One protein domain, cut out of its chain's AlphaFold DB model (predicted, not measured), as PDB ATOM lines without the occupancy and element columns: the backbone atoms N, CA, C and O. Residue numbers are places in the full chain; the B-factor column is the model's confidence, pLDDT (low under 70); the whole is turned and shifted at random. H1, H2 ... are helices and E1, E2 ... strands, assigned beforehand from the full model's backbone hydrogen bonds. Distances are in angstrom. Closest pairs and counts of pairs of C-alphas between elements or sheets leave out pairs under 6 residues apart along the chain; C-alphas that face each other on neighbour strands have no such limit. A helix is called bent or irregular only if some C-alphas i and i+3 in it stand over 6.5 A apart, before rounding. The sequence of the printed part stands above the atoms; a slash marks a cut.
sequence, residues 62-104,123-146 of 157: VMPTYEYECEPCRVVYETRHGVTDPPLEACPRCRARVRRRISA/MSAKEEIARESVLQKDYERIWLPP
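This is residues 62 to 104 and 123 to 146 of the 157 residues of the protein "CxxC_CXXC_SSSS domain-containing protein" of Candidatus Rokubacteria bacterium (UniProt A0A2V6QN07). A small sheet of three antiparallel strands, with E1 in the middle between E2 and E3, forms a body together with a long looping stretch, residues 81 to 97, that leads from one edge strand to the other. A single helix, H1, sticks out from this body as a free arm, and after it residues 139 to 146 run back to the body as a tail with no named element. The printed part has 67 residues with three named strands and one named helix, in the order E1, E2, E3, H1 along the chain; the sheet's order is E2, E1, E3, and the class is mixed, helices and strands, with 29 residues, under half, in named elements. The whole is loose, with a radius of gyration of the C-alphas of 15.6 A, and elongated, spanning 49 by 29 by 23 A, with the arm making the length.

The printed part begins at Val 62. E1 follows as residues 65 to 70, Thr 65 to Cys 70, and is 16.6 A long from first to last C-alpha; it begins with C-alpha 65 at (-24.919, 35.983, -1.824). E2 is residues 76 to 80, Val 76 to Arg 80, and measures 13.8 A. After the stretch of residues 81 to 97, which has no named element, comes E3, residues 98 to 101, Val 98 to Arg 101, with a length of 9.2 A; its last C-alpha, 101, is at (-30.718, 31.895, 6.789). Residues 105 to 122 are not printed. Beyond this cut H1 is residues 125 to 138, Ala 125 to Asp 138, and measures 20.8 A; it ends with C-alpha 138 at (-35.732, 47.821, 15.325).

In the sheet E1 is the inner strand, and E2 and E3 are the edge strands. E1 and E2 form a hairpin of antiparallel neighbours, with 148 degrees between their directions. The C-alphas of Arg 80 and Thr 65 face each other at 4.3 A, and N 66 and O 79, at 2.8 A, are within hydrogen-bond range, as are N 68 and O 77, at 2.9 A. E1 and E3 are antiparallel too, with 132 degrees between their directions. Here the C-alphas of Tyr 68 and Arg 100 face each other at 4.4 A, and N 101 and O 67, at 2.8 A, and N 69 and O 99, at 2.9 A, are within hydrogen-bond range. E2 and E3 are apart, but only just, with their closest C-alphas 8.4 A from each other. The sheet is only just strongly twisted, its C-alphas lying up to 4.0 A off the best plane through them. H1 is not on the sheet, with 0 pairs of C-alphas within 10 A, and it is apart from E1 and from E2. In H1, which is not bent, 9 of 10 O i to N i+4 pairs are within hydrogen-bond range.

The two C-alphas farthest apart are those of Thr 84 and Ser 124, at 49.3 A. Residues 123 to 138, of which 125 to 138 belong to H1, stand free; without them the body has 51 residues, spans 30 by 25 by 21 A and has a radius of gyration of 10.8 A. The link from E1 to E2 is tight, with 5 residues, and the link from E2 to E3 is long, with 17. The link from E3 to H1 runs across the cut, where C-alphas 104 and 123 are 27.2 A apart. The mean pLDDT of the printed part is 78.2, and residue 62 and residues 136 to 146 are under 70, which is low confidence.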
ATOM      1  N   VAL A  62     -20.021  35.726 -10.261       68.12
ATOM      2  CA  VAL A  62     -20.713  34.410 -10.220       68.12
ATOM      3  C   VAL A  62     -20.769  33.813  -8.803       68.12
ATOM      4  O   VAL A  62     -21.187  32.673  -8.616       68.12
ATOM      5  N   MET A  63     -20.368  34.572  -7.779       78.94
ATOM      6  CA  MET A  63     -20.458  34.152  -6.378       78.94
ATOM      7  C   MET A  63     -21.815  34.548  -5.775       78.94
ATOM      8  O   MET A  63     -22.056  35.742  -5.580       78.94
ATOM      9  N   PRO A  64     -22.715  33.590  -5.478       81.00
ATOM     10  CA  PRO A  64     -24.013  33.900  -4.894       81.00
ATOM     11  C   PRO A  64     -23.867  34.536  -3.506       81.00
ATOM     12  O   PRO A  64     -22.950  34.231  -2.743       81.00
ATOM     13  N   THR A  65     -24.815  35.406  -3.166       85.31
ATOM     14  CA  THR A  65     -24.919  35.983  -1.824       85.31
ATOM     15  C   THR A  65     -25.731  35.055  -0.924       85.31
ATOM     16  O   THR A  65     -26.833  34.638  -1.284       85.31
ATOM     17  N   TYR A  66     -25.211  34.752   0.262       86.81
ATOM     18  CA  TYR A  66     -25.925  34.040   1.317       86.81
ATOM     19  C   TYR A  66     -26.123  34.927   2.542       86.81
ATOM     20  O   TYR A  66     -25.257  35.723   2.900       86.81
ATOM     21  N   GLU A  67     -27.265  34.747   3.199       87.19
ATOM     22  CA  GLU A  67     -27.589  35.372   4.478       87.19
ATOM     23  C   GLU A  67     -27.200  34.429   5.625       87.19
ATOM     24  O   GLU A  67     -27.512  33.234   5.596       87.19
ATOM     25  N   TYR A  68     -26.560  34.965   6.660       88.12
ATOM     26  CA  TYR A  68     -26.261  34.254   7.902       88.12
ATOM     27  C   TYR A  68     -26.848  35.000   9.096       88.12
ATOM     28  O   TYR A  68     -26.854  36.228   9.138       88.12
ATOM     29  N   GLU A  69     -27.336  34.243  10.075       86.88
ATOM     30  CA  GLU A  69     -27.913  34.753  11.316       86.88
ATOM     31  C   GLU A  69     -27.114  34.225  12.510       86.88
ATOM     32  O   GLU A  69     -26.829  33.027  12.616       86.88
ATOM     33  N   CYS A  70     -26.757  35.132  13.417       86.69
ATOM     34  CA  CYS A  70     -26.130  34.803  14.689       86.69
ATOM     35  C   CYS A  70     -27.158  34.895  15.822       86.69
ATOM     36  O   CYS A  70     -27.690  35.972  16.074       86.69
ATOM     37  N   GLU A  71     -27.401  33.801  16.542       82.25
ATOM     38  CA  GLU A  71     -28.394  33.748  17.628       82.25
ATOM     39  C   GLU A  71     -28.084  34.674  18.823       82.25
ATOM     40  O   GLU A  71     -28.976  35.428  19.220       82.25
ATOM     41  N   PRO A  72     -26.857  34.703  19.391       84.31
ATOM     42  CA  PRO A  72     -26.568  35.563  20.543       84.31
ATOM     43  C   PRO A  72     -26.523  37.050  20.186       84.31
ATOM     44  O   PRO A  72     -26.960  37.889  20.965       84.31
ATOM     45  N   CYS A  73     -25.996  37.381  19.006       81.06
ATOM     46  CA  CYS A  73     -25.824  38.763  18.572       81.06
ATOM     47  C   CYS A  73     -27.066  39.311  17.836       81.06
ATOM     48  O   CYS A  73     -27.159  40.518  17.635       81.06
ATOM     49  N   ARG A  74     -27.999  38.439  17.415       82.38
ATOM     50  CA  ARG A  74     -29.168  38.733  16.555       82.38
ATOM     51  C   ARG A  74     -28.847  39.520  15.279       82.38
ATOM     52  O   ARG A  74     -29.724  40.127  14.675       82.38
ATOM     53  N   VAL A  75     -27.586  39.489  14.853       82.00
ATOM     54  CA  VAL A  75     -27.132  40.148  13.628       82.00
ATOM     55  C   VAL A  75     -27.388  39.215  12.454       82.00
ATOM     56  O   VAL A  75     -26.974  38.051  12.479       82.00
ATOM     57  N   VAL A  76     -28.035  39.754  11.424       84.62
ATOM     58  CA  VAL A  76     -28.140  39.139  10.100       84.62
ATOM     59  C   VAL A  76     -27.158  39.852   9.181       84.62
ATOM     60  O   VAL A  76     -27.160  41.081   9.125       84.62
ATOM     61  N   TYR A  77     -26.311  39.100   8.484       85.25
ATOM     62  CA  TYR A  77     -25.354  39.656   7.530       85.25
ATOM     63  C   TYR A  77     -25.353  38.869   6.220       85.25
ATOM     64  O   TYR A  77     -25.607  37.663   6.189       85.25
ATOM     65  N   GLU A  78     -25.064  39.579   5.134       85.50
ATOM     66  CA  GLU A  78     -24.976  39.048   3.776       85.50
ATOM     67  C   GLU A  78     -23.504  38.872   3.389       85.50
ATOM     68  O   GLU A  78     -22.691  39.770   3.605       85.50
ATOM     69  N   THR A  79     -23.147  37.723   2.814       84.31
ATOM     70  CA  THR A  79     -21.787  37.445   2.328       84.31
ATOM     71  C   THR A  79     -21.826  36.792   0.954       84.31
ATOM     72  O   THR A  79     -22.691  35.959   0.685       84.31
ATOM     73  N   ARG A  80     -20.877  37.144   0.082       83.88
ATOM     74  CA  ARG A  80     -20.658  36.427  -1.182       83.88
ATOM     75  C   ARG A  80     -19.839  35.180  -0.888       83.88
ATOM     76  O   ARG A  80     -18.791  35.282  -0.256       83.88
ATOM     77  N   HIS A  81     -20.334  34.018  -1.296       80.69
ATOM     78  CA  HIS A  81     -19.723  32.736  -0.953       80.69
ATOM     79  C   HIS A  81     -19.805  31.774  -2.128       80.69
ATOM     80  O   HIS A  81     -20.850  31.675  -2.779       80.69
ATOM     81  N   GLY A  82     -18.731  31.036  -2.390       78.50
ATOM     82  CA  GLY A  82     -18.730  30.025  -3.432       78.50
ATOM     83  C   GLY A  82     -19.640  28.862  -3.089       78.50
ATOM     84  O   GLY A  82     -19.823  28.495  -1.933       78.50
ATOM     85  N   VAL A  83     -20.209  28.228  -4.112       76.12
ATOM     86  CA  VAL A  83     -21.011  27.009  -3.914       76.12
ATOM     87  C   VAL A  83     -20.149  25.863  -3.363       76.12
ATOM     88  O   VAL A  83     -20.658  25.013  -2.642       76.12
ATOM     89  N   THR A  84     -18.853  25.856  -3.682       78.12
ATOM     90  CA  THR A  84     -17.871  24.845  -3.260       78.12
ATOM     91  C   THR A  84     -17.162  25.173  -1.950       78.12
ATOM     92  O   THR A  84     -16.443  24.323  -1.429       78.12
ATOM     93  N   ASP A  85     -17.326  26.387  -1.429       78.19
ATOM     94  CA  ASP A  85     -16.586  26.844  -0.257       78.19
ATOM     95  C   ASP A  85     -17.252  26.341   1.036       78.19
ATOM     96  O   ASP A  85     -18.486  26.260   1.109       78.19
ATOM     97  N   PRO A  86     -16.476  26.029   2.091       77.94
ATOM     98  CA  PRO A  86     -17.030  25.561   3.356       77.94
ATOM     99  C   PRO A  86     -17.924  26.638   3.992       77.94
ATOM    100  O   PRO A  86     -17.582  27.819   3.943       77.94
ATOM    101  N   PRO A  87     -19.075  26.269   4.581       78.06
ATOM    102  CA  PRO A  87     -19.983  27.235   5.187       78.06
ATOM    103  C   PRO A  87     -19.307  27.981   6.343       78.06
ATOM    104  O   PRO A  87     -18.472  27.430   7.059       78.06
ATOM    105  N   LEU A  88     -19.696  29.239   6.552       78.88
ATOM    106  CA  LEU A  88     -19.216  30.004   7.700       78.88
ATOM    107  C   LEU A  88     -19.806  29.415   8.984       78.88
ATOM    108  O   LEU A  88     -21.024  29.343   9.119       78.88
ATOM    109  N   GLU A  89     -18.949  29.026   9.927       80.12
ATOM    110  CA  GLU A  89     -19.377  28.466  11.217       80.12
ATOM    111  C   GLU A  89     -19.325  29.483  12.363       80.12
ATOM    112  O   GLU A  89     -20.023  29.313  13.359       80.12
ATOM    113  N   ALA A  90     -18.545  30.560  12.223       81.94
ATOM    114  CA  ALA A  90     -18.290  31.524  13.291       81.94
ATOM    115  C   ALA A  90     -18.747  32.945  12.935       81.94
ATOM    116  O   ALA A  90     -18.462  33.468  11.858       81.94
ATOM    117  N   CYS A  91     -19.409  33.605  13.888       82.31
ATOM    118  CA  CYS A  91     -19.799  35.007  13.770       82.31
ATOM    119  C   CYS A  91     -18.569  35.931  13.869       82.31
ATOM    120  O   CYS A  91     -17.816  35.815  14.838       82.31
ATOM    121  N   PRO A  92     -18.396  36.929  12.981       79.88
ATOM    122  CA  PRO A  92     -17.260  37.856  13.050       79.88
ATOM    123  C   PRO A  92     -17.268  38.758  14.298       79.88
ATOM    124  O   PRO A  92     -16.221  39.261  14.691       79.88
ATOM    125  N   ARG A  93     -18.428  38.958  14.943       79.88
ATOM    126  CA  ARG A  93     -18.555  39.795  16.152       79.88
ATOM    127  C   ARG A  93     -18.320  39.033  17.450       79.88
ATOM    128  O   ARG A  93     -17.591  39.502  18.313       79.88
ATOM    129  N   CYS A  94     -18.964  37.879  17.600       83.19
ATOM    130  CA  CYS A  94     -19.001  37.145  18.867       83.19
ATOM    131  C   CYS A  94     -18.388  35.740  18.797       83.19
ATOM    132  O   CYS A  94     -18.383  35.043  19.805       83.19
ATOM    133  N   ARG A  95     -17.887  35.305  17.628       82.75
ATOM    134  CA  ARG A  95     -17.325  33.961  17.353       82.75
ATOM    135  C   ARG A  95     -18.235  32.778  17.708       82.75
ATOM    136  O   ARG A  95     -17.808  31.632  17.656       82.75
ATOM    137  N   ALA A  96     -19.491  33.048  18.043       84.56
ATOM    138  CA  ALA A  96     -20.505  32.037  18.275       84.56
ATOM    139  C   ALA A  96     -20.908  31.350  16.965       84.56
ATOM    140  O   ALA A  96     -20.657  31.880  15.876       84.56
ATOM    141  N   ARG A  97     -21.565  30.191  17.089       86.38
ATOM    142  CA  ARG A  97     -22.085  29.450  15.938       86.38
ATOM    143  C   ARG A  97     -23.100  30.285  15.166       86.38
ATOM    144  O   ARG A  97     -23.998  30.879  15.762       86.38
ATOM    145  N   VAL A  98     -22.956  30.309  13.845       88.38
ATOM    146  CA  VAL A  98     -23.911  30.953  12.933       88.38
ATOM    147  C   VAL A  98     -24.671  29.912  12.130       88.38
ATOM    148  O   VAL A  98     -24.182  28.810  11.880       88.38
ATOM    149  N   ARG A  99     -25.880  30.276  11.710       86.88
ATOM    150  CA  ARG A  99     -26.703  29.460  10.818       86.88
ATOM    151  C   ARG A  99     -26.951  30.205   9.519       86.88
ATOM    152  O   ARG A  99     -27.146  31.421   9.520       86.88
ATOM    153  N   ARG A 100     -26.979  29.475   8.406       86.94
ATOM    154  CA  ARG A 100     -27.395  30.035   7.119       86.94
ATOM    155  C   ARG A 100     -28.903  30.268   7.141       86.94
ATOM    156  O   ARG A 100     -29.674  29.344   7.400       86.94
ATOM    157  N   ARG A 101     -29.317  31.496   6.858       86.06
ATOM    158  CA  ARG A 101     -30.718  31.895   6.789       86.06
ATOM    159  C   ARG A 101     -31.211  31.732   5.354       86.06
ATOM    160  O   ARG A 101     -30.619  32.256   4.416       86.06
ATOM    161  N   ILE A 102     -32.294  30.980   5.179       83.94
ATOM    162  CA  ILE A 102     -32.982  30.850   3.891       83.94
ATOM    163  C   ILE A 102     -34.181  31.789   3.948       83.94
ATOM    164  O   ILE A 102     -35.139  31.530   4.678       83.94
ATOM    165  N   SER A 103     -34.115  32.903   3.222       79.62
ATOM    166  CA  SER A 103     -35.250  33.811   3.106       79.62
ATOM    167  C   SER A 103     -36.370  33.138   2.306       79.62
ATOM    168  O   SER A 103     -36.132  32.454   1.310       79.62
ATOM    169  N   ALA A 104     -37.611  33.283   2.774       80.75
ATOM    170  CA  ALA A 104     -38.769  32.786   2.046       80.75
ATOM    171  C   ALA A 104     -39.002  33.701   0.832       80.75
ATOM    172  O   ALA A 104     -39.310  34.881   1.027       80.75
ATOM    173  N   MET A 123     -55.761  53.388   6.145       72.06
ATOM    174  CA  MET A 123     -54.768  54.228   6.815       72.06
ATOM    175  C   MET A 123     -54.380  55.398   5.913       72.06
ATOM    176  O   MET A 123     -54.388  55.295   4.688       72.06
ATOM    177  N   SER A 124     -54.060  56.537   6.519       81.88
ATOM    178  CA  SER A 124     -53.514  57.666   5.773       81.88
ATOM    179  C   SER A 124     -52.014  57.469   5.527       81.88
ATOM    180  O   SER A 124     -51.304  56.931   6.375       81.88
ATOM    181  N   ALA A 125     -51.493  57.975   4.402       74.75
ATOM    182  CA  ALA A 125     -50.073  57.851   4.039       74.75
ATOM    183  C   ALA A 125     -49.109  58.339   5.144       74.75
ATOM    184  O   ALA A 125     -48.001  57.834   5.297       74.75
ATOM    185  N   LYS A 126     -49.536  59.309   5.966       80.06
ATOM    186  CA  LYS A 126     -48.745  59.820   7.093       80.06
ATOM    187  C   LYS A 126     -48.626  58.806   8.240       80.06
ATOM    188  O   LYS A 126     -47.586  58.741   8.891       80.06
ATOM    189  N   GLU A 127     -49.674  58.024   8.486       82.81
ATOM    190  CA  GLU A 127     -49.692  56.962   9.501       82.81
ATOM    191  C   GLU A 127     -48.891  55.736   9.049       82.81
ATOM    192  O   GLU A 127     -48.230  55.102   9.874       82.81
ATOM    193  N   GLU A 128     -48.885  55.443   7.745       75.38
ATOM    194  CA  GLU A 128     -48.053  54.390   7.147       75.38
ATOM    195  C   GLU A 128     -46.560  54.677   7.347       75.38
ATOM    196  O   GLU A 128     -45.855  53.877   7.965       75.38
ATOM    197  N   ILE A 129     -46.113  55.875   6.953       78.69
ATOM    198  CA  ILE A 129     -44.713  56.311   7.078       78.69
ATOM    199  C   ILE A 129     -44.256  56.310   8.546       78.69
ATOM    200  O   ILE A 129     -43.138  55.897   8.861       78.69
ATOM    201  N   ALA A 130     -45.117  56.747   9.472       84.19
ATOM    202  CA  ALA A 130     -44.804  56.744  10.900       84.19
ATOM    203  C   ALA A 130     -44.621  55.318  11.447       84.19
ATOM    204  O   ALA A 130     -43.707  55.066  12.234       84.19
ATOM    205  N   ARG A 131     -45.461  54.371  11.009       76.81
ATOM    206  CA  ARG A 131     -45.391  52.967  11.430       76.81
ATOM    207  C   ARG A 131     -44.167  52.257  10.849       76.81
ATOM    208  O   ARG A 131     -43.521  51.497  11.568       76.81
ATOM    209  N   GLU A 132     -43.809  52.534   9.598       74.19
ATOM    210  CA  GLU A 132     -42.581  52.017   8.976       74.19
ATOM    211  C   GLU A 132     -41.316  52.582   9.624       74.19
ATOM    212  O   GLU A 132     -40.384  51.826   9.887       74.19
ATOM    213  N   SER A 133     -41.300  53.873   9.976       79.69
ATOM    214  CA  SER A 133     -40.172  54.490  10.689       79.69
ATOM    215  C   SER A 133     -39.917  53.845  12.056       79.69
ATOM    216  O   SER A 133     -38.767  53.707  12.468       79.69
ATOM    217  N   VAL A 134     -40.971  53.422  12.761       80.31
ATOM    218  CA  VAL A 134     -40.838  52.676  14.022       80.31
ATOM    219  C   VAL A 134     -40.259  51.282  13.774       80.31
ATOM    220  O   VAL A 134     -39.323  50.897  14.462       80.31
ATOM    221  N   LEU A 135     -40.739  50.562  12.755       70.44
ATOM    222  CA  LEU A 135     -40.238  49.220  12.424       70.44
ATOM    223  C   LEU A 135     -38.778  49.223  11.943       70.44
ATOM    224  O   LEU A 135     -38.029  48.297  12.244       70.44
ATOM    225  N   GLN A 136     -38.355  50.260  11.216       66.00
ATOM    226  CA  GLN A 136     -36.972  50.400  10.748       66.00
ATOM    227  C   GLN A 136     -35.976  50.662  11.884       66.00
ATOM    228  O   GLN A 136     -34.821  50.268  11.762       66.00
ATOM    229  N   LYS A 137     -36.405  51.276  12.998       69.56
ATOM    230  CA  LYS A 137     -35.547  51.478  14.181       69.56
ATOM    231  C   LYS A 137     -35.149  50.164  14.850       69.56
ATOM    232  O   LYS A 137     -34.074  50.095  15.432       69.56
ATOM    233  N   ASP A 138     -35.985  49.134  14.729       63.44
ATOM    234  CA  ASP A 138     -35.732  47.821  15.325       63.44
ATOM    235  C   ASP A 138     -34.871  46.914  14.426       63.44
ATOM    236  O   ASP A 138     -34.340  45.905  14.893       63.44
ATOM    237  N   TYR A 139     -34.720  47.249  13.137       54.50
ATOM    238  CA  TYR A 139     -34.023  46.421  12.150       54.50
ATOM    239  C   TYR A 139     -32.782  47.132  11.605       54.50
ATOM    240  O   TYR A 139     -32.779  47.724  10.524       54.50
ATOM    241  N   GLU A 140     -31.684  47.043  12.348       61.88
ATOM    242  CA  GLU A 140     -30.387  47.530  11.887       61.88
ATOM    243  C   GLU A 140     -29.825  46.551  10.839       61.88
ATOM    244  O   GLU A 140     -29.194  45.537  11.146       61.88
ATOM    245  N   ARG A 141     -30.120  46.811   9.559       52.59
ATOM    246  CA  ARG A 141     -29.620  46.005   8.439       52.59
ATOM    247  C   ARG A 141     -28.191  46.431   8.113       52.59
ATOM    248  O   ARG A 141     -27.963  47.308   7.282       52.59
ATOM    249  N   ILE A 142     -27.230  45.832   8.807       66.81
ATOM    250  CA  ILE A 142     -25.804  46.117   8.625       66.81
ATOM    251  C   ILE A 142     -25.310  45.381   7.374       66.81
ATOM    252  O   ILE A 142     -25.186  44.157   7.368       66.81
ATOM    253  N   TRP A 143     -25.000  46.128   6.315       54.41
ATOM    254  CA  TRP A 143     -24.175  45.625   5.218       54.41
ATOM    255  C   TRP A 143     -22.717  45.700   5.668       54.41
ATOM    256  O   TRP A 143     -22.209  46.790   5.931       54.41
ATOM    257  N   LEU A 144     -22.056  44.554   5.825       63.53
ATOM    258  CA  LEU A 144     -20.630  44.529   6.131       63.53
ATOM    259  C   LEU A 144     -19.881  44.692   4.797       63.53
ATOM    260  O   LEU A 144     -19.931  43.766   3.983       63.53
ATOM    261  N   PRO A 145     -19.216  45.830   4.515       66.25
ATOM    262  CA  PRO A 145     -18.325  45.888   3.369       66.25
ATOM    263  C   PRO A 145     -17.222  44.834   3.550       66.25
ATOM    264  O   PRO A 145     -16.834  44.546   4.691       66.25
ATOM    265  N   PRO A 146     -16.714  44.241   2.454       63.44
ATOM    266  CA  PRO A 146     -15.574  43.341   2.544       63.44
ATOM    267  C   PRO A 146     -14.442  44.058   3.299       63.44
ATOM    268  O   PRO A 146     -14.209  45.243   3.040       63.44
TER     269      PRO A 146